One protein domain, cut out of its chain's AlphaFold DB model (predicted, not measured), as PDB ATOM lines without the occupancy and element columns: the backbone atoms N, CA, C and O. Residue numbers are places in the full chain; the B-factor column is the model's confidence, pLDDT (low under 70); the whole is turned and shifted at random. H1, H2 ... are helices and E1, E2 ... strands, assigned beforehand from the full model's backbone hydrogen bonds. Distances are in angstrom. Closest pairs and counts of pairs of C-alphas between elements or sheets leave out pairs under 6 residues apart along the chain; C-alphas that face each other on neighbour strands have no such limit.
ATOM      1  N   ALA A 175     246.636 220.803 266.986       84.75
ATOM      2  CA  ALA A 175     246.438 222.223 266.714       84.75
ATOM      3  C   ALA A 175     245.054 222.480 266.090       84.75
ATOM      4  O   ALA A 175     244.684 221.864 265.092       84.75
ATOM      5  N   TYR A 176     244.292 223.414 266.661       88.44
ATOM      6  CA  TYR A 176     243.012 223.835 266.094       88.44
ATOM      7  C   TYR A 176     243.233 224.660 264.817       88.44
ATOM      8  O   TYR A 176     243.835 225.736 264.861       88.44
ATOM      9  N   ASN A 177     242.713 224.168 263.687       90.75
ATOM     10  CA  ASN A 177     242.754 224.849 262.395       90.75
ATOM     11  C   ASN A 177     241.327 225.140 261.887       90.75
ATOM     12  O   ASN A 177     240.629 224.218 261.461       90.75
ATOM     13  N   PRO A 178     240.891 226.414 261.837       92.38
ATOM     14  CA  PRO A 178     239.564 226.769 261.335       92.38
ATOM     15  C   PRO A 178     239.290 226.293 259.904       92.38
ATOM     16  O   PRO A 178     238.153 225.975 259.573       92.38
ATOM     17  N   ILE A 179     240.312 226.226 259.045       94.06
ATOM     18  CA  ILE A 179     240.158 225.828 257.637       94.06
ATOM     19  C   ILE A 179     239.882 224.328 257.526       94.06
ATOM     20  O   ILE A 179     239.126 223.913 256.649       94.06
ATOM     21  N   SER A 180     240.441 223.504 258.420       92.50
ATOM     22  CA  SER A 180     240.185 222.058 258.442       92.50
ATOM     23  C   SER A 180     238.904 221.691 259.184       92.50
ATOM     24  O   SER A 180     238.252 220.714 258.812       92.50
ATOM     25  N   VAL A 181     238.487 222.495 260.164       93.12
ATOM     26  CA  VAL A 181     237.235 222.284 260.901       93.12
ATOM     27  C   VAL A 181     236.030 222.812 260.113       93.12
ATOM     28  O   VAL A 181     235.003 222.142 260.046       93.12
ATOM     29  N   HIS A 182     236.113 223.977 259.478       95.12
ATOM     30  CA  HIS A 182     234.947 224.635 258.876       95.12
ATOM     31  C   HIS A 182     234.923 224.541 257.349       95.12
ATOM     32  O   HIS A 182     235.944 224.430 256.672       95.12
ATOM     33  N   THR A 183     233.717 224.604 256.790       94.25
ATOM     34  CA  THR A 183     233.487 224.712 255.340       94.25
ATOM     35  C   THR A 183     233.605 226.145 254.826       94.25
ATOM     36  O   THR A 183     233.882 226.357 253.646       94.25
ATOM     37  N   THR A 184     233.363 227.127 255.691       95.62
ATOM     38  CA  THR A 184     233.253 228.552 255.382       95.62
ATOM     39  C   THR A 184     234.071 229.335 256.388       95.62
ATOM     40  O   THR A 184     233.793 229.268 257.580       95.62
ATOM     41  N   VAL A 185     235.052 230.101 255.911       95.94
ATOM     42  CA  VAL A 185     235.990 230.826 256.776       95.94
ATOM     43  C   VAL A 185     236.084 232.290 256.330       95.94
ATOM     44  O   VAL A 185     236.424 232.556 255.173       95.94
ATOM     45  N   PRO A 186     235.774 233.258 257.211       95.44
ATOM     46  CA  PRO A 186     236.059 234.665 256.982       95.44
ATOM     47  C   PRO A 186     237.552 234.951 257.182       95.44
ATOM     48  O   PRO A 186     238.162 234.519 258.159       95.44
ATOM     49  N   LEU A 187     238.133 235.726 256.273       95.19
ATOM     50  CA  LEU A 187     239.465 236.305 256.404       95.19
ATOM     51  C   LEU A 187     239.339 237.785 256.743       95.19
ATOM     52  O   LEU A 187     238.517 238.484 256.149       95.19
ATOM     53  N   VAL A 188     240.178 238.254 257.666       94.25
ATOM     54  CA  VAL A 188     240.212 239.652 258.108       94.25
ATOM     55  C   VAL A 188     241.524 240.284 257.663       94.25
ATOM     56  O   VAL A 188     242.604 239.790 257.982       94.25
ATOM     57  N   LEU A 189     241.427 241.394 256.941       95.12
ATOM     58  CA  LEU A 189     242.542 242.220 256.506       95.12
ATOM     59  C   LEU A 189     242.417 243.598 257.157       95.12
ATOM     60  O   LEU A 189     241.435 244.309 256.951       95.12
ATOM     61  N   TYR A 190     243.422 243.991 257.925       94.31
ATOM     62  CA  TYR A 190     243.519 245.330 258.481       94.31
ATOM     63  C   TYR A 190     244.119 246.279 257.462       94.31
ATOM     64  O   TYR A 190     245.121 245.969 256.827       94.31
ATOM     65  N   GLU A 191     243.529 247.458 257.337       94.81
ATOM     66  CA  GLU A 191     244.171 248.594 256.701       94.81
ATOM     67  C   GLU A 191     244.600 249.598 257.756       94.81
ATOM     68  O   GLU A 191     243.774 250.084 258.527       94.81
ATOM     69  N   ASN A 192     245.881 249.936 257.740       93.94
ATOM     70  CA  ASN A 192     246.556 250.727 258.751       93.94
ATOM     71  C   ASN A 192     246.892 252.123 258.221       93.94
ATOM     72  O   ASN A 192     247.381 252.287 257.102       93.94
ATOM     73  N   GLN A 193     246.682 253.147 259.049       93.88
ATOM     74  CA  GLN A 193     247.071 254.525 258.758       93.88
ATOM     75  C   GLN A 193     247.643 255.198 260.007       93.88
ATOM     76  O   GLN A 193     247.190 254.965 261.127       93.88
ATOM     77  N   ARG A 194     248.639 256.067 259.818       91.00
ATOM     78  CA  ARG A 194     249.226 256.873 260.897       91.00
ATOM     79  C   ARG A 194     248.901 258.341 260.676       91.00
ATOM     80  O   ARG A 194     248.853 258.799 259.535       91.00
ATOM     81  N   LEU A 195     248.680 259.070 261.763       90.88
ATOM     82  CA  LEU A 195     248.533 260.514 261.707       90.88
ATOM     83  C   LEU A 195     249.867 261.149 261.302       90.88
ATOM     84  O   LEU A 195     250.868 261.029 262.011       90.88
ATOM     85  N   ASP A 196     249.877 261.816 260.155       87.06
ATOM     86  CA  ASP A 196     251.043 262.508 259.633       87.06
ATOM     87  C   ASP A 196     251.033 263.979 260.069       87.06
ATOM     88  O   ASP A 196     250.172 264.772 259.675       87.06
ATOM     89  N   VAL A 197     252.012 264.315 260.909       83.56
ATOM     90  CA  VAL A 197     252.282 265.654 261.459       83.56
ATOM     91  C   VAL A 197     253.559 266.269 260.866       83.56
ATOM     92  O   VAL A 197     254.060 267.271 261.371       83.56
ATOM     93  N   ARG A 198     254.138 265.672 259.814       83.38
ATOM     94  CA  ARG A 198     255.362 266.189 259.185       83.38
ATOM     95  C   ARG A 198     255.121 267.581 258.607       83.38
ATOM     96  O   ARG A 198     254.082 267.837 258.004       83.38
ATOM     97  N   LEU A 199     256.132 268.451 258.697       81.75
ATOM     98  CA  LEU A 199     256.062 269.839 258.222       81.75
ATOM     99  C   LEU A 199     255.597 269.942 256.760       81.75
ATOM    100  O   LEU A 199     254.753 270.772 256.446       81.75
ATOM    101  N   LYS A 200     256.089 269.056 255.880       83.50
ATOM    102  CA  LYS A 200     255.655 268.985 254.474       83.50
ATOM    103  C   LYS A 200     254.149 268.740 254.352       83.50
ATOM    104  O   LYS A 200     253.489 269.376 253.541       83.50
ATOM    105  N   THR A 201     253.619 267.822 255.151       81.38
ATOM    106  CA  THR A 201     252.199 267.472 255.135       81.38
ATOM    107  C   THR A 201     251.367 268.631 255.661       81.38
ATOM    108  O   THR A 201     250.433 269.038 254.978       81.38
ATOM    109  N   LEU A 202     251.769 269.228 256.789       83.00
ATOM    110  CA  LEU A 202     251.111 270.401 257.372       83.00
ATOM    111  C   LEU A 202     251.111 271.607 256.423       83.00
ATOM    112  O   LEU A 202     250.098 272.286 256.309       83.00
ATOM    113  N   ALA A 203     252.206 271.862 255.706       82.31
ATOM    114  CA  ALA A 203     252.281 272.959 254.739       82.31
ATOM    115  C   ALA A 203     251.268 272.794 253.591       82.31
ATOM    116  O   ALA A 203     250.649 273.765 253.171       82.31
ATOM    117  N   VAL A 204     251.057 271.559 253.120       84.62
ATOM    118  CA  VAL A 204     250.106 271.252 252.035       84.62
ATOM    119  C   VAL A 204     248.655 271.213 252.530       84.62
ATOM    120  O   VAL A 204     247.734 271.498 251.772       84.62
ATOM    121  N   SER A 205     248.425 270.868 253.796       79.62
ATOM    122  CA  SER A 205     247.088 270.725 254.386       79.62
ATOM    123  C   SER A 205     246.616 271.946 255.186       79.62
ATOM    124  O   SER A 205     245.663 271.834 255.961       79.62
ATOM    125  N   GLY A 206     247.275 273.101 255.042       81.44
ATOM    126  CA  GLY A 206     246.892 274.329 255.745       81.44
ATOM    127  C   GLY A 206     247.062 274.241 257.267       81.44
ATOM    128  O   GLY A 206     246.220 274.725 258.017       81.44
ATOM    129  N   GLY A 207     248.117 273.568 257.730       79.88
ATOM    130  CA  GLY A 207     248.458 273.399 259.145       79.88
ATOM    131  C   GLY A 207     247.727 272.255 259.855       79.88
ATOM    132  O   GLY A 207     247.872 272.112 261.068       79.88
ATOM    133  N   ARG A 208     246.951 271.431 259.136       84.06
ATOM    134  CA  ARG A 208     246.124 270.363 259.731       84.06
ATOM    135  C   ARG A 208     246.725 268.972 259.517       84.06
ATOM    136  O   ARG A 208     246.953 268.587 258.370       84.06
ATOM    137  N   PRO A 209     246.959 268.171 260.562       87.19
ATOM    138  CA  PRO A 209     247.481 266.822 260.380       87.19
ATOM    139  C   PRO A 209     246.448 265.912 259.705       87.19
ATOM    140  O   PRO A 209     245.242 266.109 259.857       87.19
ATOM    141  N   ARG A 210     246.911 264.911 258.945       89.12
ATOM    142  CA  ARG A 210     246.032 263.960 258.236       89.12
ATOM    143  C   ARG A 210     246.520 262.528 258.376       89.12
ATOM    144  O   ARG A 210     247.719 262.277 258.404       89.12
ATOM    145  N   PHE A 211     245.589 261.581 258.426       91.56
ATOM    146  CA  PHE A 211     245.927 260.162 258.385       91.56
ATOM    147  C   PHE A 211     246.399 259.753 256.989       91.56
ATOM    148  O   PHE A 211     245.767 260.093 255.989       91.56
ATOM    149  N   SER A 212     247.512 259.024 256.925       89.94
ATOM    150  CA  SER A 212     248.085 258.530 255.674       89.94
ATOM    151  C   SER A 212     248.791 257.186 255.865       89.94
ATOM    152  O   SER A 212     249.281 256.862 256.950       89.94
ATOM    153  N   ALA A 213     248.857 256.412 254.781       89.25
ATOM    154  CA  ALA A 213     249.639 255.182 254.682       89.25
ATOM    155  C   ALA A 213     251.050 255.409 254.101       89.25
ATOM    156  O   ALA A 213     251.894 254.525 254.198       89.25
ATOM    157  N   SER A 214     251.348 256.587 253.531       80.88
ATOM    158  CA  SER A 214     252.591 256.864 252.777       80.88
ATOM    159  C   SER A 214     253.886 256.792 253.603       80.88
ATOM    160  O   SER A 214     254.975 256.859 253.044       80.88
ATOM    161  N   GLY A 215     253.778 256.689 254.931       73.62
ATOM    162  CA  GLY A 215     254.900 256.508 255.855       73.62
ATOM    163  C   GLY A 215     254.971 255.124 256.500       73.62
ATOM    164  O   GLY A 215     255.769 254.951 257.417       73.62
ATOM    165  N   LEU A 216     254.131 254.175 256.078       81.88
ATOM    166  CA  LEU A 216     254.148 252.777 256.517       81.88
ATOM    167  C   LEU A 216     254.991 251.938 255.534       81.88
ATOM    168  O   LEU A 216     254.990 252.211 254.336       81.88
ATOM    169  N   GLY A 217     255.731 250.935 256.020       74.38
ATOM    170  CA  GLY A 217     256.600 250.072 255.201       74.38
ATOM    171  C   GLY A 217     258.103 250.252 255.455       74.38
ATOM    172  O   GLY A 217     258.514 250.423 256.600       74.38
ATOM    173  N   ARG A 218     258.965 250.151 254.424       58.22
ATOM    174  CA  ARG A 218     260.438 250.181 254.596       58.22
ATOM    175  C   ARG A 218     260.870 251.525 255.209       58.22
ATOM    176  O   ARG A 218     260.910 252.540 254.525       58.22
ATOM    177  N   HIS A 219     261.156 251.480 256.517       54.97
ATOM    178  CA  HIS A 219     261.458 252.560 257.484       54.97
ATOM    179  C   HIS A 219     260.280 253.172 258.279       54.97
ATOM    180  O   HIS A 219     260.492 254.027 259.134       54.97
ATOM    181  N   GLY A 220     259.072 252.630 258.119       61.16
ATOM    182  CA  GLY A 220     257.891 252.793 258.971       61.16
ATOM    183  C   GLY A 220     257.276 251.433 259.306       61.16
ATOM    184  O   GLY A 220     256.190 251.138 258.836       61.16
ATOM    185  N   ARG A 221     258.037 250.641 260.083       71.56
ATOM    186  CA  ARG A 221     257.901 249.278 260.674       71.56
ATOM    187  C   ARG A 221     256.653 248.383 260.448       71.56
ATOM    188  O   ARG A 221     256.793 247.181 260.640       71.56
ATOM    189  N   ARG A 222     255.481 248.900 260.071       84.19
ATOM    190  CA  ARG A 222     254.195 248.196 259.905       84.19
ATOM    191  C   ARG A 222     253.732 248.266 258.442       84.19
ATOM    192  O   ARG A 222     253.981 249.275 257.780       84.19
ATOM    193  N   ALA A 223     253.074 247.228 257.924       89.19
ATOM    194  CA  ALA A 223     252.556 247.255 256.554       89.19
ATOM    195  C   ALA A 223     251.248 248.076 256.470       89.19
ATOM    196  O   ALA A 223     250.469 248.079 257.427       89.19
ATOM    197  N   PRO A 224     250.972 248.760 255.337       91.25
ATOM    198  CA  PRO A 224     249.691 249.440 255.115       91.25
ATOM    199  C   PRO A 224     248.485 248.502 255.189       91.25
ATOM    200  O   PRO A 224     247.410 248.921 255.606       91.25
ATOM    201  N   PHE A 225     248.672 247.243 254.797       93.19
ATOM    202  CA  PHE A 225     247.661 246.200 254.865       93.19
ATOM    203  C   PHE A 225     248.240 244.949 255.516       93.19
ATOM    204  O   PHE A 225     249.351 244.532 255.175       93.19
ATOM    205  N   GLU A 226     247.494 244.359 256.443       93.06
ATOM    206  CA  GLU A 226     247.910 243.176 257.193       93.06
ATOM    207  C   GLU A 226     246.793 242.144 257.257       93.06
ATOM    208  O   GLU A 226     245.693 242.421 257.728       93.06
ATOM    209  N   LEU A 227     247.078 240.937 256.785       93.38
ATOM    210  CA  LEU A 227     246.174 239.803 256.863       93.38
ATOM    211  C   LEU A 227     246.308 239.154 258.235       93.38
ATOM    212  O   LEU A 227     247.397 238.725 258.620       93.38
ATOM    213  N   ARG A 228     245.188 239.042 258.950       90.94
ATOM    214  CA  ARG A 228     245.081 238.220 260.152       90.94
ATOM    215  C   ARG A 228     244.897 236.773 259.722       90.94
ATOM    216  O   ARG A 228     243.874 236.411 259.138       90.94
ATOM    217  N   LEU A 229     245.897 235.954 260.009       86.56
ATOM    218  CA  LEU A 229     245.865 234.538 259.693       86.56
ATOM    219  C   LEU A 229     244.881 233.803 260.626       86.56
ATOM    220  O   LEU A 229     244.825 234.109 261.823       86.56
ATOM    221  N   PRO A 230     244.123 232.810 260.115       81.12
ATOM    222  CA  PRO A 230     243.264 231.950 260.935       81.12
ATOM    223  C   PRO A 230     244.037 231.160 261.998       81.12
ATOM    224  O   PRO A 230     243.488 230.853 263.054       81.12
ATOM    225  N   MET A 231     245.312 230.869 261.724       76.00
ATOM    226  CA  MET A 231     246.273 230.257 262.641       76.00
ATOM    227  C   MET A 231     247.544 231.100 262.699       76.00
ATOM    228  O   MET A 231     247.923 231.712 261.702       76.00
ATOM    229  N   SER A 232     248.231 231.103 263.841       70.75
ATOM    230  CA  SER A 232     249.565 231.705 263.931       70.75
ATOM    231  C   SER A 232     250.533 230.978 262.996       70.75
ATOM    232  O   SER A 232     250.533 229.748 262.938       70.75
ATOM    233  N   GLU A 233     251.359 231.723 262.263       67.50
ATOM    234  CA  GLU A 233     252.333 231.125 261.349       67.50
ATOM    235  C   GLU A 233     253.357 230.283 262.132       67.50
ATOM    236  O   GLU A 233     253.982 230.776 263.072       67.50
ATOM    237  N   GLN A 234     253.552 229.022 261.728       59.56
ATOM    238  CA  GLN A 234     254.372 228.037 262.449       59.56
ATOM    239  C   GLN A 234     255.837 228.472 262.640       59.56
ATOM    240  O   GLN A 234     256.453 228.134 263.645       59.56
ATOM    241  N   SER A 235     256.400 229.238 261.698       56.88
ATOM    242  CA  SER A 235     257.809 229.650 261.717       56.88
ATOM    243  C   SER A 235     258.082 230.932 262.506       56.88
ATOM    244  O   SER A 235     259.174 231.101 263.040       56.88
ATOM    245  N   THR A 236     257.129 231.866 262.557       61.31
ATOM    246  CA  THR A 236     257.332 233.197 263.157       61.31
ATOM    247  C   THR A 236     256.476 233.438 264.397       61.31
ATOM    248  O   THR A 236     256.703 234.417 265.106       61.31
ATOM    249  N   GLY A 237     255.472 232.592 264.650       67.19
ATOM    250  CA  GLY A 237     254.474 232.780 265.705       67.19
ATOM    251  C   GLY A 237     253.570 233.998 265.491       67.19
ATOM    252  O   GLY A 237     252.742 234.311 266.348       67.19
ATOM    253  N   LYS A 238     253.713 234.709 264.364       71.56
ATOM    254  CA  LYS A 238     252.949 235.923 264.078       71.56
ATOM    255  C   LYS A 238     251.556 235.561 263.581       71.56
ATOM    256  O   LYS A 238     251.383 234.700 262.720       71.56
ATOM    257  N   LYS A 239     250.559 236.259 264.121       81.19
ATOM    258  CA  LYS A 239     249.149 236.143 263.720       81.19
ATOM    259  C   LYS A 239     248.785 237.080 262.564       81.19
ATOM    260  O   LYS A 239     247.746 236.912 261.937       81.19
ATOM    261  N   GLU A 240     249.628 238.071 262.289       87.12
ATOM    262  CA  GLU A 240     249.382 239.132 261.314       87.12
ATOM    263  C   GLU A 240     250.576 239.244 260.366       87.12
ATOM    264  O   GLU A 240     251.726 239.332 260.810       87.12
ATOM    265  N   ILE A 241     250.301 239.225 259.061       90.12
ATOM    266  CA  ILE A 241     251.314 239.298 258.006       90.12
ATOM    267  C   ILE A 241     250.987 240.423 257.028       90.12
ATOM    268  O   ILE A 241     249.828 240.631 256.682       90.12
ATOM    269  N   GLY A 242     252.001 241.155 256.566       89.88
ATOM    270  CA  GLY A 242     251.809 242.196 255.554       89.88
ATOM    271  C   GLY A 242     251.315 241.589 254.241       89.88
ATOM    272  O   GLY A 242     251.958 240.686 253.710       89.88
ATOM    273  N   ALA A 243     250.181 242.063 253.732       91.31
ATOM    274  CA  ALA A 243     249.541 241.501 252.546       91.31
ATOM    275  C   ALA A 243     248.669 242.547 251.857       91.31
ATOM    276  O   ALA A 243     247.843 243.173 252.518       91.31
ATOM    277  N   TRP A 244     248.779 242.707 250.539       90.94
ATOM    278  CA  TRP A 244     247.786 243.483 249.797       90.94
ATOM    279  C   TRP A 244     246.531 242.651 249.531       90.94
ATOM    280  O   TRP A 244     246.563 241.423 249.510       90.94
ATOM    281  N   ARG A 245     245.404 243.322 249.266       90.94
ATOM    282  CA  ARG A 245     244.123 242.662 248.941       90.94
ATOM    283  C   ARG A 245     244.211 241.702 247.749       90.94
ATOM    284  O   ARG A 245     243.478 240.718 247.731       90.94
ATOM    285  N   SER A 246     245.060 242.018 246.769       90.44
ATOM    286  CA  SER A 246     245.349 241.206 245.576       90.44
ATOM    287  C   SER A 246     246.179 239.963 245.881       90.44
ATOM    288  O   SER A 246     246.084 238.962 245.175       90.44
ATOM    289  N   ASP A 247     246.986 240.030 246.935       90.44
ATOM    290  CA  ASP A 247     247.984 239.012 247.248       90.44
ATOM    291  C   ASP A 247     247.369 237.856 248.040       90.44
ATOM    292  O   ASP A 247     247.950 236.775 248.106       90.44
ATOM    293  N   VAL A 248     246.194 238.076 248.640       91.75
ATOM    294  CA  VAL A 248     245.452 237.062 249.391       91.75
ATOM    295  C   VAL A 248     244.809 236.072 248.423       91.75
ATOM    296  O   VAL A 248     243.851 236.392 247.715       91.75
ATOM    297  N   GLN A 249     245.329 234.848 248.429       92.38
ATOM    298  CA  GLN A 249     244.896 233.754 247.564       92.38
ATOM    299  C   GLN A 249     244.150 232.669 248.351       92.38
ATOM    300  O   GLN A 249     244.244 232.578 249.573       92.38
ATOM    301  N   LEU A 250     243.381 231.857 247.626       93.56
ATOM    302  CA  LEU A 250     242.651 230.714 248.179       93.56
ATOM    303  C   LEU A 250     243.579 229.502 248.358       93.56
ATOM    304  O   LEU A 250     244.512 229.360 247.563       93.56
ATOM    305  N   PRO A 251     243.293 228.603 249.319       94.19
ATOM    306  CA  PRO A 251     244.011 227.339 249.459       94.19
ATOM    307  C   PRO A 251     244.036 226.524 248.162       94.19
ATOM    308  O   PRO A 251     243.080 226.526 247.370       94.19
ATOM    309  N   LEU A 252     245.154 225.837 247.944       92.75
ATOM    310  CA  LEU A 252     245.361 224.986 246.776       92.75
ATOM    311  C   LEU A 252     244.581 223.677 246.939       92.75
ATOM    312  O   LEU A 252     244.064 223.381 248.016       92.75
ATOM    313  N   ARG A 253     244.431 222.905 245.860       90.44
ATOM    314  CA  ARG A 253     243.843 221.561 245.955       90.44
ATOM    315  C   ARG A 253     244.805 220.549 246.585       90.44
ATOM    316  O   ARG A 253     244.342 219.701 247.330       90.44
ATOM    317  N   GLU A 254     246.101 220.678 246.307       88.75
ATOM    318  CA  GLU A 254     247.176 219.849 246.884       88.75
ATOM    319  C   GLU A 254     247.364 220.079 248.392       88.75
ATOM    320  O   GLU A 254     247.662 219.148 249.124       88.75
ATOM    321  N   ASP A 255     247.130 221.308 248.860       90.25
ATOM    322  CA  ASP A 255     247.194 221.677 250.275       90.25
ATOM    323  C   ASP A 255     245.962 222.526 250.649       90.25
ATOM    324  O   ASP A 255     246.008 223.765 250.649       90.25
ATOM    325  N   PRO A 256     244.806 221.876 250.887       91.31
ATOM    326  CA  PRO A 256     243.536 222.564 251.097       91.31
ATOM    327  C   PRO A 256     243.391 223.202 252.481       91.31
ATOM    328  O   PRO A 256     242.461 223.988 252.686       91.31
ATOM    329  N   TRP A 257     244.280 222.895 253.428       91.12
ATOM    330  CA  TRP A 257     244.188 223.356 254.818       91.12
ATOM    331  C   TRP A 257     245.140 224.507 255.155       91.12
ATOM    332  O   TRP A 257     245.057 225.056 256.259       91.12
ATOM    333  N   THR A 258     245.988 224.902 254.203       90.12
ATOM    334  CA  THR A 258     246.966 225.981 254.354       90.12
ATOM    335  C   THR A 258     246.624 227.159 253.449       90.12
ATOM    336  O   THR A 258     246.318 227.014 252.265       90.12
ATOM    337  N   LEU A 259     246.689 228.371 254.005       89.75
ATOM    338  CA  LEU A 259     246.597 229.587 253.201       89.75
ATOM    339  C   LEU A 259     247.944 229.865 252.523       89.75
ATOM    340  O   LEU A 259     248.954 229.952 253.227       89.75
ATOM    341  N   PRO A 260     247.976 230.069 251.192       89.06
ATOM    342  CA  PRO A 260     249.192 230.466 250.500       89.06
ATOM    343  C   PRO A 260     249.742 231.772 251.070       89.06
ATOM    344  O   PRO A 260     248.983 232.673 251.449       89.06
ATOM    345  N   ARG A 261     251.071 231.901 251.091       86.25
ATOM    346  CA  ARG A 261     251.698 233.148 251.523       86.25
ATOM    347  C   ARG A 261     251.318 234.280 250.556       86.25
ATOM    348  O   ARG A 261     251.357 234.086 249.340       86.25
ATOM    349  N   PRO A 262     250.982 235.477 251.062       85.69
ATOM    350  CA  PRO A 262     250.727 236.628 250.212       85.69
ATOM    351  C   PRO A 262     251.902 236.868 249.259       85.69
ATOM    352  O   PRO A 262     253.052 236.945 249.689       85.69
ATOM    353  N   GLY A 263     251.613 236.937 247.959       78.31
ATOM    354  CA  GLY A 263     252.611 237.139 246.906       78.31
ATOM    355  C   GLY A 263     253.194 235.857 246.295       78.31
ATOM    356  O   GLY A 263     253.793 235.935 245.226       78.31
ATOM    357  N   ARG A 271     242.198 225.381 242.865       92.25
ATOM    358  CA  ARG A 271     241.915 225.834 244.236       92.25
ATOM    359  C   ARG A 271     240.875 224.934 244.897       92.25
ATOM    360  O   ARG A 271     239.916 224.528 244.245       92.25
ATOM    361  N   SER A 272     241.011 224.674 246.193       93.81
ATOM    362  CA  SER A 272     240.037 223.880 246.967       93.81
ATOM    363  C   SER A 272     238.822 224.686 247.442       93.81
ATOM    364  O   SER A 272     237.780 224.134 247.798       93.81
ATOM    365  N   HIS A 273     238.943 226.010 247.431       94.81
ATOM    366  CA  HIS A 273     237.927 226.944 247.899       94.81
ATOM    367  C   HIS A 273     237.530 227.922 246.789       94.81
ATOM    368  O   HIS A 273     238.192 228.017 245.757       94.81
ATOM    369  N   PHE A 274     236.455 228.673 247.014       94.88
ATOM    370  CA  PHE A 274     236.046 229.814 246.199       94.88
ATOM    371  C   PHE A 274     235.645 230.999 247.088       94.88
ATOM    372  O   PHE A 274     235.268 230.824 248.251       94.88
ATOM    373  N   TRP A 275     235.718 232.217 246.550       95.69
ATOM    374  CA  TRP A 275     235.273 233.422 247.255       95.69
ATOM    375  C   TRP A 275     233.746 233.544 247.221       95.69
ATOM    376  O   TRP A 275     233.143 233.552 246.150       95.69
ATOM    377  N   LEU A 276     233.113 233.704 248.386       92.56
ATOM    378  CA  LEU A 276     231.682 234.022 248.488       92.56
ATOM    379  C   LEU A 276     231.380 235.505 248.222       92.56
ATOM    380  O   LEU A 276     230.229 235.872 247.993       92.56
ATOM    381  N   SER A 277     232.401 236.357 248.305       90.44
ATOM    382  CA  SER A 277     232.301 237.816 248.217       90.44
ATOM    383  C   SER A 277     233.636 238.440 247.837       90.44
ATOM    384  O   SER A 277     234.700 237.826 247.982       90.44
ATOM    385  N   ASP A 278     233.573 239.691 247.404       94.12
ATOM    386  CA  ASP A 278     234.734 240.570 247.382       94.12
ATOM    387  C   ASP A 278     235.021 241.142 248.772       94.12
ATOM    388  O   ASP A 278     234.296 240.885 249.732       94.12
ATOM    389  N   TRP A 279     236.119 241.887 248.896       94.75
ATOM    390  CA  TRP A 279     236.469 242.557 250.144       94.75
ATOM    391  C   TRP A 279     235.365 243.536 250.555       94.75
ATOM    392  O   TRP A 279     235.087 244.506 249.851       94.75
ATOM    393  N   THR A 280     234.772 243.289 251.716       94.25
ATOM    394  CA  THR A 280     233.712 244.103 252.320       94.25
ATOM    395  C   THR A 280     234.232 244.795 253.572       94.25
ATOM    396  O   THR A 280     235.110 244.270 254.252       94.25
ATOM    397  N   LEU A 281     233.732 245.994 253.862       93.75
ATOM    398  CA  LEU A 281     234.061 246.703 255.095       93.75
ATOM    399  C   LEU A 281     233.303 246.064 256.268       93.75
ATOM    400  O   LEU A 281     232.091 245.867 256.184       93.75
ATOM    401  N   ASP A 282     234.007 245.750 257.353       91.00
ATOM    402  CA  ASP A 282     233.406 245.191 258.566       91.00
ATOM    403  C   ASP A 282     232.971 246.303 259.522       91.00
ATOM    404  O   ASP A 282     233.775 246.826 260.290       91.00
ATOM    405  N   VAL A 283     231.682 246.637 259.471       88.44
ATOM    406  CA  VAL A 283     231.009 247.564 260.403       88.44
ATOM    407  C   VAL A 283     230.281 246.827 261.536       88.44
ATOM    408  O   VAL A 283     229.566 247.435 262.324       88.44
ATOM    409  N   THR A 284     230.397 245.495 261.598       82.62
ATOM    410  CA  THR A 284     229.642 244.664 262.557       82.62
ATOM    411  C   THR A 284     230.367 244.470 263.884       82.62
ATOM    412  O   THR A 284     229.750 244.116 264.889       82.62
ATOM    413  N   HIS A 285     231.681 244.684 263.898       84.44
ATOM    414  CA  HIS A 285     232.503 244.510 265.082       84.44
ATOM    415  C   HIS A 285     232.226 245.617 266.123       84.44
ATOM    416  O   HIS A 285     232.267 246.794 265.779       84.44
ATOM    417  N   PRO A 286     232.019 245.289 267.412       85.31
ATOM    418  CA  PRO A 286     231.604 246.270 268.424       85.31
ATOM    419  C   PRO A 286     232.646 247.361 268.700       85.31
ATOM    420  O   PRO A 286     232.301 248.472 269.075       85.31
ATOM    421  N   GLY A 287     233.931 247.048 268.520       85.94
ATOM    422  CA  GLY A 287     235.026 248.010 268.677       85.94
ATOM    423  C   GLY A 287     235.289 248.886 267.450       85.94
ATOM    424  O   GLY A 287     236.349 249.500 267.388       85.94
ATOM    425  N   VAL A 288     234.415 248.869 266.443       88.75
ATOM    426  CA  VAL A 288     234.586 249.579 265.171       88.75
ATOM    427  C   VAL A 288     233.495 250.636 265.006       88.75
ATOM    428  O   VAL A 288     232.358 250.417 265.415       88.75
ATOM    429  N   ASP A 289     233.846 251.776 264.410       90.44
ATOM    430  CA  ASP A 289     232.881 252.806 264.036       90.44
ATOM    431  C   ASP A 289     231.798 252.254 263.091       90.44
ATOM    432  O   ASP A 289     232.102 251.614 262.080       90.44
ATOM    433  N   ALA A 290     230.531 252.498 263.428       86.06
ATOM    434  CA  ALA A 290     229.389 251.896 262.743       86.06
ATOM    435  C   ALA A 290     229.158 252.439 261.320       86.06
ATOM    436  O   ALA A 290     228.464 251.785 260.537       86.06
ATOM    437  N   GLU A 291     229.711 253.609 260.984       86.19
ATOM    438  CA  GLU A 291     229.544 254.237 259.670       86.19
ATOM    439  C   GLU A 291     230.749 253.957 258.766       86.19
ATOM    440  O   GLU A 291     230.598 253.406 257.673       86.19
ATOM    441  N   ASP A 292     231.956 254.277 259.238       87.38
ATOM    442  CA  ASP A 292     233.175 254.269 258.425       87.38
ATOM    443  C   ASP A 292     234.090 253.061 258.667       87.38
ATOM    444  O   ASP A 292     235.054 252.837 257.922       87.38
ATOM    445  N   GLY A 293     233.841 252.276 259.714       90.88
ATOM    446  CA  GLY A 293     234.634 251.083 259.990       90.88
ATOM    447  C   GLY A 293     236.008 251.353 260.627       90.88
ATOM    448  O   GLY A 293     236.867 250.463 260.635       90.88
ATOM    449  N   TRP A 294     236.261 252.570 261.121       94.19
ATOM    450  CA  TRP A 294     237.541 252.950 261.731       94.19
ATOM    451  C   TRP A 294     237.644 252.565 263.211       94.19
ATOM    452  O   TRP A 294     236.659 252.495 263.938       94.19
ATOM    453  N   GLN A 295     238.883 252.349 263.646       94.69
ATOM    454  CA  GLN A 295     239.287 252.218 265.042       94.69
ATOM    455  C   GLN A 295     240.508 253.099 265.294       94.69
ATOM    456  O   GLN A 295     241.391 253.166 264.434       94.69
ATOM    457  N   TYR A 296     240.604 253.713 266.470       94.12
ATOM    458  CA  TYR A 296     241.660 254.654 266.846       94.12
ATOM    459  C   TYR A 296     242.447 254.163 268.062       94.12
ATOM    460  O   TYR A 296     241.862 253.666 269.023       94.12
ATOM    461  N   ALA A 297     243.768 254.339 268.030       93.62
ATOM    462  CA  ALA A 297     244.668 254.066 269.152       93.62
ATOM    463  C   ALA A 297     245.919 254.957 269.080       93.62
ATOM    464  O   ALA A 297     246.150 255.671 268.099       93.62
ATOM    465  N   HIS A 298     246.765 254.894 270.108       90.12
ATOM    466  CA  HIS A 298     248.050 255.604 270.130       90.12
ATOM    467  C   HIS A 298     249.206 254.815 269.491       90.12
ATOM    468  O   HIS A 298     250.204 255.398 269.059       90.12
ATOM    469  N   SER A 299     249.075 253.491 269.374       89.38
ATOM    470  CA  SER A 299     250.074 252.608 268.763       89.38
ATOM    471  C   SER A 299     249.413 251.460 268.002       89.38
ATOM    472  O   SER A 299     248.313 251.042 268.345       89.38
ATOM    473  N   PHE A 300     250.090 250.925 266.979       87.62
ATOM    474  CA  PHE A 300     249.627 249.720 266.271       87.62
ATOM    475  C   PHE A 300     249.746 248.456 267.127       87.62
ATOM    476  O   PHE A 300     249.037 247.488 266.880       87.62
ATOM    477  N   ASP A 301     250.631 248.482 268.125       87.00
ATOM    478  CA  ASP A 301     250.875 247.365 269.041       87.00
ATOM    479  C   ASP A 301     250.034 247.481 270.326       87.00
ATOM    480  O   ASP A 301     250.225 246.711 271.263       87.00
ATOM    481  N   ALA A 302     249.121 248.460 270.380       87.06
ATOM    482  CA  ALA A 302     248.170 248.590 271.474       87.06
ATOM    483  C   ALA A 302     247.251 247.350 271.525       87.06
ATOM    484  O   ALA A 302     246.805 246.889 270.461       87.06
ATOM    485  N   PRO A 303     246.958 246.808 272.723       88.00
ATOM    486  CA  PRO A 303     246.045 245.678 272.888       88.00
ATOM    487  C   PRO A 303     244.664 246.003 272.310       88.00
ATOM    488  O   PRO A 303     244.274 247.166 272.265       88.00
ATOM    489  N   GLU A 304     243.911 244.982 271.878       85.38
ATOM    490  CA  GLU A 304     242.599 245.166 271.227       85.38
ATOM    491  C   GLU A 304     241.621 246.020 272.063       85.38
ATOM    492  O   GLU A 304     240.838 246.759 271.471       85.38
ATOM    493  N   ASP A 305     241.731 246.000 273.396       86.94
ATOM    494  CA  ASP A 305     240.885 246.760 274.332       86.94
ATOM    495  C   ASP A 305     241.186 248.273 274.379       86.94
ATOM    496  O   ASP A 305     240.336 249.061 274.785       86.94
ATOM    497  N   GLU A 306     242.383 248.700 273.960       90.38
ATOM    498  CA  GLU A 306     242.763 250.122 273.880       90.38
ATOM    499  C   GLU A 306     242.290 250.792 272.581       90.38
ATOM    500  O   GLU A 306     242.382 252.015 272.431       90.38
ATOM    501  N   TRP A 307     241.789 250.009 271.622       92.38
ATOM    502  CA  TRP A 307     241.242 250.542 270.382       92.38
ATOM    503  C   TRP A 307     239.822 251.051 270.600       92.38
ATOM    504  O   TRP A 307     238.948 250.344 271.093       92.38
ATOM    505  N   THR A 308     239.579 252.279 270.161       92.62
ATOM    506  CA  THR A 308     238.285 252.956 270.296       92.62
ATOM    507  C   THR A 308     237.594 253.070 268.943       92.62
ATOM    508  O   THR A 308     238.247 253.349 267.938       92.62
ATOM    509  N   ALA A 309     236.282 252.831 268.908       91.75
ATOM    510  CA  ALA A 309     235.461 253.010 267.708       91.75
ATOM    511  C   ALA A 309     235.295 254.501 267.382       91.75
ATOM    512  O   ALA A 309     235.599 254.953 266.281       91.75
ATOM    513  N   GLU A 310     234.871 255.274 268.382       89.44
ATOM    514  CA  GLU A 310     234.628 256.703 268.240       89.44
ATOM    515  C   GLU A 310     235.928 257.503 268.263       89.44
ATOM    516  O   GLU A 310     236.865 257.206 269.006       89.44
ATOM    517  N   GLN A 311     235.965 258.572 267.469       89.31
ATOM    518  CA  GLN A 311     237.107 259.471 267.422       89.31
ATOM    519  C   GLN A 311     237.246 260.251 268.747       89.31
ATOM    520  O   GLN A 311     236.376 261.069 269.062       89.31
ATOM    521  N   PRO A 312     238.363 260.115 269.491       88.75
ATOM    522  CA  PRO A 312     238.517 260.806 270.767       88.75
ATOM    523  C   PRO A 312     238.530 262.335 270.618       88.75
ATOM    524  O   PRO A 312     239.064 262.872 269.636       88.75
ATOM    525  N   PRO A 313     238.019 263.090 271.609       86.75
ATOM    526  CA  PRO A 313     237.905 264.543 271.513       86.75
ATOM    527  C   PRO A 313     239.270 265.236 271.394       86.75
ATOM    528  O   PRO A 313     239.368 266.271 270.732       86.75
ATOM    529  N   GLN A 314     240.345 264.675 271.975       86.81
ATOM    530  CA  GLN A 314     241.696 265.222 271.788       86.81
ATOM    531  C   GLN A 314     242.150 265.113 270.324       86.81
ATOM    532  O   GLN A 314     242.716 266.066 269.785       86.81
ATOM    533  N   LEU A 315     241.859 263.984 269.667       88.06
ATOM    534  CA  LEU A 315     242.156 263.773 268.252       88.06
ATOM    535  C   LEU A 315     241.326 264.716 267.368       88.06
ATOM    536  O   LEU A 315     241.872 265.325 266.451       88.06
ATOM    537  N   GLY A 316     240.047 264.928 267.692       86.19
ATOM    538  CA  GLY A 316     239.205 265.903 266.986       86.19
ATOM    539  C   GLY A 316     239.761 267.325 267.016       86.19
ATOM    540  O   GLY A 316     239.867 267.972 265.975       86.19
ATOM    541  N   ARG A 317     240.214 267.803 268.183       85.62
ATOM    542  CA  ARG A 317     240.847 269.132 268.303       85.62
ATOM    543  C   ARG A 317     242.134 269.250 267.486       85.62
ATOM    544  O   ARG A 317     242.423 270.330 266.968       85.62
ATOM    545  N   LEU A 318     242.894 268.158 267.388       84.56
ATOM    546  CA  LEU A 318     244.146 268.089 266.640       84.56
ATOM    547  C   LEU A 318     243.900 268.139 265.123       84.56
ATOM    548  O   LEU A 318     244.536 268.934 264.434       84.56
ATOM    549  N   LEU A 319     242.943 267.356 264.615       85.31
ATOM    550  CA  LEU A 319     242.557 267.338 263.196       85.31
ATOM    551  C   LEU A 319     241.942 268.668 262.738       85.31
ATOM    552  O   LEU A 319     242.189 269.116 261.618       85.31
ATOM    553  N   ASN A 320     241.214 269.345 263.629       83.12
ATOM    554  CA  ASN A 320     240.622 270.655 263.354       83.12
ATOM    555  C   ASN A 320     241.647 271.808 263.381       83.12
ATOM    556  O   ASN A 320     241.297 272.948 263.081       83.12
ATOM    557  N   GLY A 321     242.919 271.537 263.707       70.06
ATOM    558  CA  GLY A 321     244.004 272.528 263.714       70.06
ATOM    559  C   GLY A 321     244.091 273.380 264.988       70.06
ATOM    560  O   GLY A 321     245.083 274.071 265.191       70.06
ATOM    561  N   THR A 322     243.124 273.265 265.899       62.38
ATOM    562  CA  THR A 322     243.049 273.986 267.189       62.38
ATOM    563  C   THR A 322     244.129 273.612 268.219       62.38
ATOM    564  O   THR A 322     244.168 274.201 269.294       62.38
ATOM    565  N   GLY A 323     245.012 272.650 267.923       56.41
ATOM    566  CA  GLY A 323     246.073 272.196 268.838       56.41
ATOM    567  C   GLY A 323     247.433 271.908 268.194       56.41
ATOM    568  O   GLY A 323     248.369 271.550 268.906       56.41
ATOM    569  N   ALA A 324     247.582 272.078 266.873       51.53
ATOM    570  CA  ALA A 324     248.826 271.746 266.164       51.53
ATOM    571  C   ALA A 324     250.022 272.614 266.613       51.53
ATOM    572  O   ALA A 324     251.154 272.141 266.648       51.53
ATOM    573  N   SER A 355     251.008 260.736 269.239       82.62
ATOM    574  CA  SER A 355     250.932 259.962 268.002       82.62
ATOM    575  C   SER A 355     249.610 259.210 267.989       82.62
ATOM    576  O   SER A 355     249.254 258.552 268.965       82.62
ATOM    577  N   TRP A 356     248.882 259.337 266.887       90.75
ATOM    578  CA  TRP A 356     247.628 258.634 266.660       90.75
ATOM    579  C   TRP A 356     247.780 257.702 265.469       90.75
ATOM    580  O   TRP A 356     248.375 258.052 264.443       90.75
ATOM    581  N   VAL A 357     247.208 256.519 265.600       92.81
ATOM    582  CA  VAL A 357     247.049 255.555 264.523       92.81
ATOM    583  C   VAL A 357     245.581 255.193 264.400       92.81
ATOM    584  O   VAL A 357     244.813 255.296 265.356       92.81
ATOM    585  N   ARG A 358     245.195 254.769 263.203       94.44
ATOM    586  CA  ARG A 358     243.883 254.185 262.975       94.44
ATOM    587  C   ARG A 358     243.986 252.946 262.110       94.44
ATOM    588  O   ARG A 358     244.887 252.852 261.269       94.44
ATOM    589  N   ARG A 359     243.054 252.021 262.299       94.75
ATOM    590  CA  ARG A 359     242.910 250.837 261.453       94.75
ATOM    591  C   ARG A 359     241.454 250.621 261.066       94.75
ATOM    592  O   ARG A 359     240.567 251.005 261.820       94.75
ATOM    593  N   ARG A 360     241.216 250.010 259.910       94.69
ATOM    594  CA  ARG A 360     239.884 249.538 259.494       94.69
ATOM    595  C   ARG A 360     239.935 248.082 259.072       94.69
ATOM    596  O   ARG A 360     240.954 247.626 258.551       94.69
ATOM    597  N   ARG A 361     238.842 247.360 259.307       94.56
ATOM    598  CA  ARG A 361     238.728 245.918 259.060       94.56
ATOM    599  C   ARG A 361     238.040 245.653 257.728       94.56
ATOM    600  O   ARG A 361     236.926 246.107 257.491       94.56
ATOM    601  N   TRP A 362     238.697 244.884 256.873       95.75
ATOM    602  CA  TRP A 362     238.139 244.359 255.636       95.75
ATOM    603  C   TRP A 362     237.954 242.859 255.764       95.75
ATOM    604  O   TRP A 362     238.853 242.157 256.218       95.75
ATOM    605  N   VAL A 363     236.803 242.361 255.340       95.50
ATOM    606  CA  VAL A 363     236.445 240.952 255.430       95.50
ATOM    607  C   VAL A 363     236.213 240.394 254.044       95.50
ATOM    608  O   VAL A 363     235.535 241.002 253.212       95.50
ATOM    609  N   ARG A 364     236.731 239.191 253.817       96.12
ATOM    610  CA  ARG A 364     236.396 238.382 252.650       96.12
ATOM    611  C   ARG A 364     236.167 236.947 253.082       96.12
ATOM    612  O   ARG A 364     236.961 236.398 253.834       96.12
ATOM    613  N   VAL A 365     235.088 236.335 252.612       95.88
ATOM    614  CA  VAL A 365     234.717 234.977 253.033       95.88
ATOM    615  C   VAL A 365     235.029 233.980 251.928       95.88
ATOM    616  O   VAL A 365     234.608 234.167 250.784       95.88
ATOM    617  N   MET A 366     235.742 232.912 252.281       95.75
ATOM    618  CA  MET A 366     235.971 231.757 251.413       95.75
ATOM    619  C   MET A 366     235.103 230.569 251.831       95.75
ATOM    620  O   MET A 366     234.755 230.425 253.004       95.75
ATOM    621  N   ARG A 367     234.757 229.710 250.869       95.75
ATOM    622  CA  ARG A 367     233.990 228.479 251.089       95.75
ATOM    623  C   ARG A 367     234.587 227.315 250.311       95.75
ATOM    624  O   ARG A 367     235.042 227.507 249.185       95.75
ATOM    625  N   ARG A 368     234.559 226.114 250.893       94.62
ATOM    626  CA  ARG A 368     234.949 224.869 250.220       94.62
ATOM    627  C   ARG A 368     234.106 224.648 248.966       94.62
ATOM    628  O   ARG A 368     232.887 224.850 248.969       94.62
ATOM    629  N   ARG A 369     234.770 224.236 247.893       92.75
ATOM    630  CA  ARG A 369     234.134 223.842 246.636       92.75
ATOM    631  C   ARG A 369     233.290 222.578 246.834       92.75
ATOM    632  O   ARG A 369     233.657 221.698 247.601       92.75
ATOM    633  N   LEU A 370     232.137 222.525 246.168       88.19
ATOM    634  CA  LEU A 370     231.213 221.374 246.205       88.19
ATOM    635  C   LEU A 370     231.376 220.457 244.984       88.19
ATOM    636  O   LEU A 370     230.721 219.424 244.898       88.19
ATOM    637  N   ASP A 371     232.170 220.890 244.011       86.44
ATOM    638  CA  ASP A 371     232.445 220.224 242.741       86.44
ATOM    639  C   ASP A 371     233.669 219.299 242.792       86.44
ATOM    640  O   ASP A 371     233.822 218.455 241.917       86.44
ATOM    641  N   ILE A 372     234.498 219.422 243.829       89.62
ATOM    642  CA  ILE A 372     235.598 218.498 244.128       89.62
ATOM    643  C   ILE A 372     235.142 217.440 245.150       89.62
ATOM    644  O   ILE A 372     234.139 217.667 245.840       89.62
ATOM    645  N   PRO A 373     235.864 216.310 245.296       87.75
ATOM    646  CA  PRO A 373     235.609 215.360 246.373       87.75
ATOM    647  C   PRO A 373     235.515 216.064 247.738       87.75
ATOM    648  O   PRO A 373     236.298 216.981 248.012       87.75
ATOM    649  N   PRO A 374     234.538 215.698 248.588       87.38
ATOM    650  CA  PRO A 374     234.258 216.427 249.816       87.38
ATOM    651  C   PRO A 374     235.449 216.338 250.766       87.38
ATOM    652  O   PRO A 374     235.754 215.271 251.285       87.38
ATOM    653  N   LEU A 375     236.097 217.472 251.028       91.94
ATOM    654  CA  LEU A 375     237.220 217.527 251.959       91.94
ATOM    655  C   LEU A 375     236.783 217.095 253.367       91.94
ATOM    656  O   LEU A 375     235.730 217.555 253.833       91.94
ATOM    657  N   PRO A 376     237.587 216.283 254.071       93.62
ATOM    658  CA  PRO A 376     237.254 215.843 255.414       93.62
ATOM    659  C   PRO A 376     237.335 216.988 256.437       93.62
ATOM    660  O   PRO A 376     237.872 218.075 256.183       93.62
ATOM    661  N   PHE A 377     236.751 216.751 257.604       92.88
ATOM    662  CA  PHE A 377     236.690 217.675 258.729       92.88
ATOM    663  C   PHE A 377     237.610 217.210 259.843       92.88
ATOM    664  O   PHE A 377     237.514 216.063 260.267       92.88
ATOM    665  N   LEU A 378     238.438 218.113 260.358       92.25
ATOM    666  CA  LEU A 378     239.211 217.837 261.563       92.25
ATOM    667  C   LEU A 378     238.280 217.832 262.772       92.25
ATOM    668  O   LEU A 378     237.514 218.780 262.977       92.25
ATOM    669  N   GLN A 379     238.358 216.772 263.566       89.81
ATOM    670  CA  GLN A 379     237.690 216.692 264.855       89.81
ATOM    671  C   GLN A 379     238.689 216.891 265.999       89.81
ATOM    672  O   GLN A 379     239.904 216.789 265.814       89.81
ATOM    673  N   PRO A 380     238.189 217.206 267.205       86.12
ATOM    674  CA  PRO A 380     239.031 217.404 268.375       86.12
ATOM    675  C   PRO A 380     239.956 216.218 268.723       86.12
ATOM    676  O   PRO A 380     240.971 216.415 269.381       86.12
ATOM    677  N   ASP A 381     239.618 214.990 268.334       85.12
ATOM    678  CA  ASP A 381     240.465 213.793 268.501       85.12
ATOM    679  C   ASP A 381     241.729 213.786 267.620       85.12
ATOM    680  O   ASP A 381     242.625 212.975 267.852       85.12
ATOM    681  N   GLY A 382     241.832 214.697 266.650       85.69
ATOM    682  CA  GLY A 382     242.938 214.764 265.698       85.69
ATOM    683  C   GLY A 382     242.732 213.962 264.430       85.69
ATOM    684  O   GLY A 382     243.581 214.032 263.545       85.69
ATOM    685  N   GLN A 383     241.622 213.238 264.317       89.06
ATOM    686  CA  GLN A 383     241.284 212.495 263.118       89.06
ATOM    687  C   GLN A 383     240.437 213.348 262.173       89.06
ATOM    688  O   GLN A 383     239.745 214.303 262.550       89.06
ATOM    689  N   LEU A 384     240.536 213.002 260.896       91.44
ATOM    690  CA  LEU A 384     239.746 213.578 259.825       91.44
ATOM    691  C   LEU A 384     238.474 212.744 259.643       91.44
ATOM    692  O   LEU A 384     238.503 211.529 259.801       91.44
ATOM    693  N   TYR A 385     237.353 213.387 259.317       92.19
ATOM    694  CA  TYR A 385     236.060 212.718 259.154       92.19
ATOM    695  C   TYR A 385     235.294 213.221 257.936       92.19
ATOM    696  O   TYR A 385     235.243 214.424 257.672       92.19
ATOM    697  N   HIS A 386     234.594 212.325 257.252       91.75
ATOM    698  CA  HIS A 386     233.545 212.685 256.305       91.75
ATOM    699  C   HIS A 386     232.178 212.720 256.979       91.75
ATOM    700  O   HIS A 386     231.913 211.998 257.938       91.75
ATOM    701  N   LEU A 387     231.283 213.554 256.448       89.31
ATOM    702  CA  LEU A 387     229.883 213.555 256.849       89.31
ATOM    703  C   LEU A 387     229.079 212.639 255.921       89.31
ATOM    704  O   LEU A 387     228.998 212.890 254.720       89.31
ATOM    705  N   ALA A 388     228.454 211.614 256.486       85.81
ATOM    706  CA  ALA A 388     227.534 210.736 255.779       85.81
ATOM    707  C   ALA A 388     226.165 211.399 255.537       85.81
ATOM    708  O   ALA A 388     225.816 212.421 256.133       85.81
ATOM    709  N   ALA A 389     225.344 210.791 254.676       80.12
ATOM    710  CA  ALA A 389     224.026 211.322 254.308       80.12
ATOM    711  C   ALA A 389     223.027 211.389 255.483       80.12
ATOM    712  O   ALA A 389     222.128 212.232 255.488       80.12
ATOM    713  N   ASP A 390     223.186 210.528 256.487       74.50
ATOM    714  CA  ASP A 390     222.415 210.526 257.736       74.50
ATOM    715  C   ASP A 390     222.964 211.524 258.782       74.50
ATOM    716  O   ASP A 390     222.365 211.749 259.839       74.50
ATOM    717  N   GLY A 391     224.077 212.191 258.463       76.06
ATOM    718  CA  GLY A 391     224.767 213.137 259.328       76.06
ATOM    719  C   GLY A 391     225.684 212.485 260.360       76.06
ATOM    720  O   GLY A 391     226.082 213.180 261.296       76.06
ATOM    721  N   THR A 392     225.997 211.195 260.220       84.50
ATOM    722  CA  THR A 392     227.052 210.540 261.002       84.50
ATOM    723  C   THR A 392     228.436 210.945 260.487       84.50
ATOM    724  O   THR A 392     228.604 211.291 259.316       84.50
ATOM    725  N   LEU A 393     229.425 210.969 261.383       87.44
ATOM    726  CA  LEU A 393     230.819 211.244 261.037       87.44
ATOM    727  C   LEU A 393     231.547 209.915 260.831       87.44
ATOM    728  O   LEU A 393     231.602 209.098 261.748       87.44
ATOM    729  N   ILE A 394     232.098 209.714 259.638       90.44
ATOM    730  CA  ILE A 394     232.862 208.520 259.262       90.44
ATOM    731  C   ILE A 394     234.349 208.890 259.271       90.44
ATOM    732  O   ILE A 394     234.695 209.861 258.594       90.44
ATOM    733  N   PRO A 395     235.216 208.169 260.007       91.38
ATOM    734  CA  PRO A 395     236.657 208.402 259.970       91.38
ATOM    735  C   PRO A 395     237.190 208.374 258.536       91.38
ATOM    736  O   PRO A 395     236.852 207.489 257.751       91.38
ATOM    737  N   TYR A 396     238.005 209.363 258.195       88.62
ATOM    738  CA  TYR A 396     238.730 209.428 256.938       88.62
ATOM    739  C   TYR A 396     239.990 208.572 257.042       88.62
ATOM    740  O   TYR A 396     240.736 208.676 258.015       88.62
ATOM    741  N   VAL A 397     240.212 207.741 256.029       83.75
ATOM    742  CA  VAL A 397     241.425 206.943 255.862       83.75
ATOM    743  C   VAL A 397     242.089 207.439 254.585       83.75
ATOM    744  O   VAL A 397     241.449 207.456 253.532       83.75
TER     745      VAL A 397
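AT A GLANCE: This is residues 175 to 263, 271 to 324 and 355 to 397 of the 563 residues of an uncharacterized protein of Daedalea quercina L-15889 (UniProt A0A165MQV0). What shape? With little regular structure, it is a loose rod: two long antiparallel strands, E1 and E7, with E2, E3, E4 on one side, E5, E6 on the other; H2 and H3 lie near one end, H1 and hairpin E8 and E9 near the other. What size? The 186 printed residues, 66 in named elements, are mixed in class; the radius of gyration of the C-alphas is 20.7 A, the spans 67 by 31 by 27 A.

HOW THE PARTS SIT: What pairs? E1, residues 184 to 196, and E7, residues 357 to 368, are antiparallel neighbours, with N 189 and O 362 2.8 A apart, within hydrogen-bond range. And helices? H3, residues 313 to 319, only grazes the sheet.

IN THESE COORDINATES: Where does E1 run? It runs 38.6 A from C-alpha 184 at (233.253, 228.552, 255.382). And E7? It ends at C-alpha 368, (234.949, 224.869, 250.220).

THE WHOLE: Where are cuts? Across them, C-alphas 263 and 271 are 15.8 A apart, 324 and 355 12.1 A. Low confidence? It includes residues 322 to 324, under pLDDT 70.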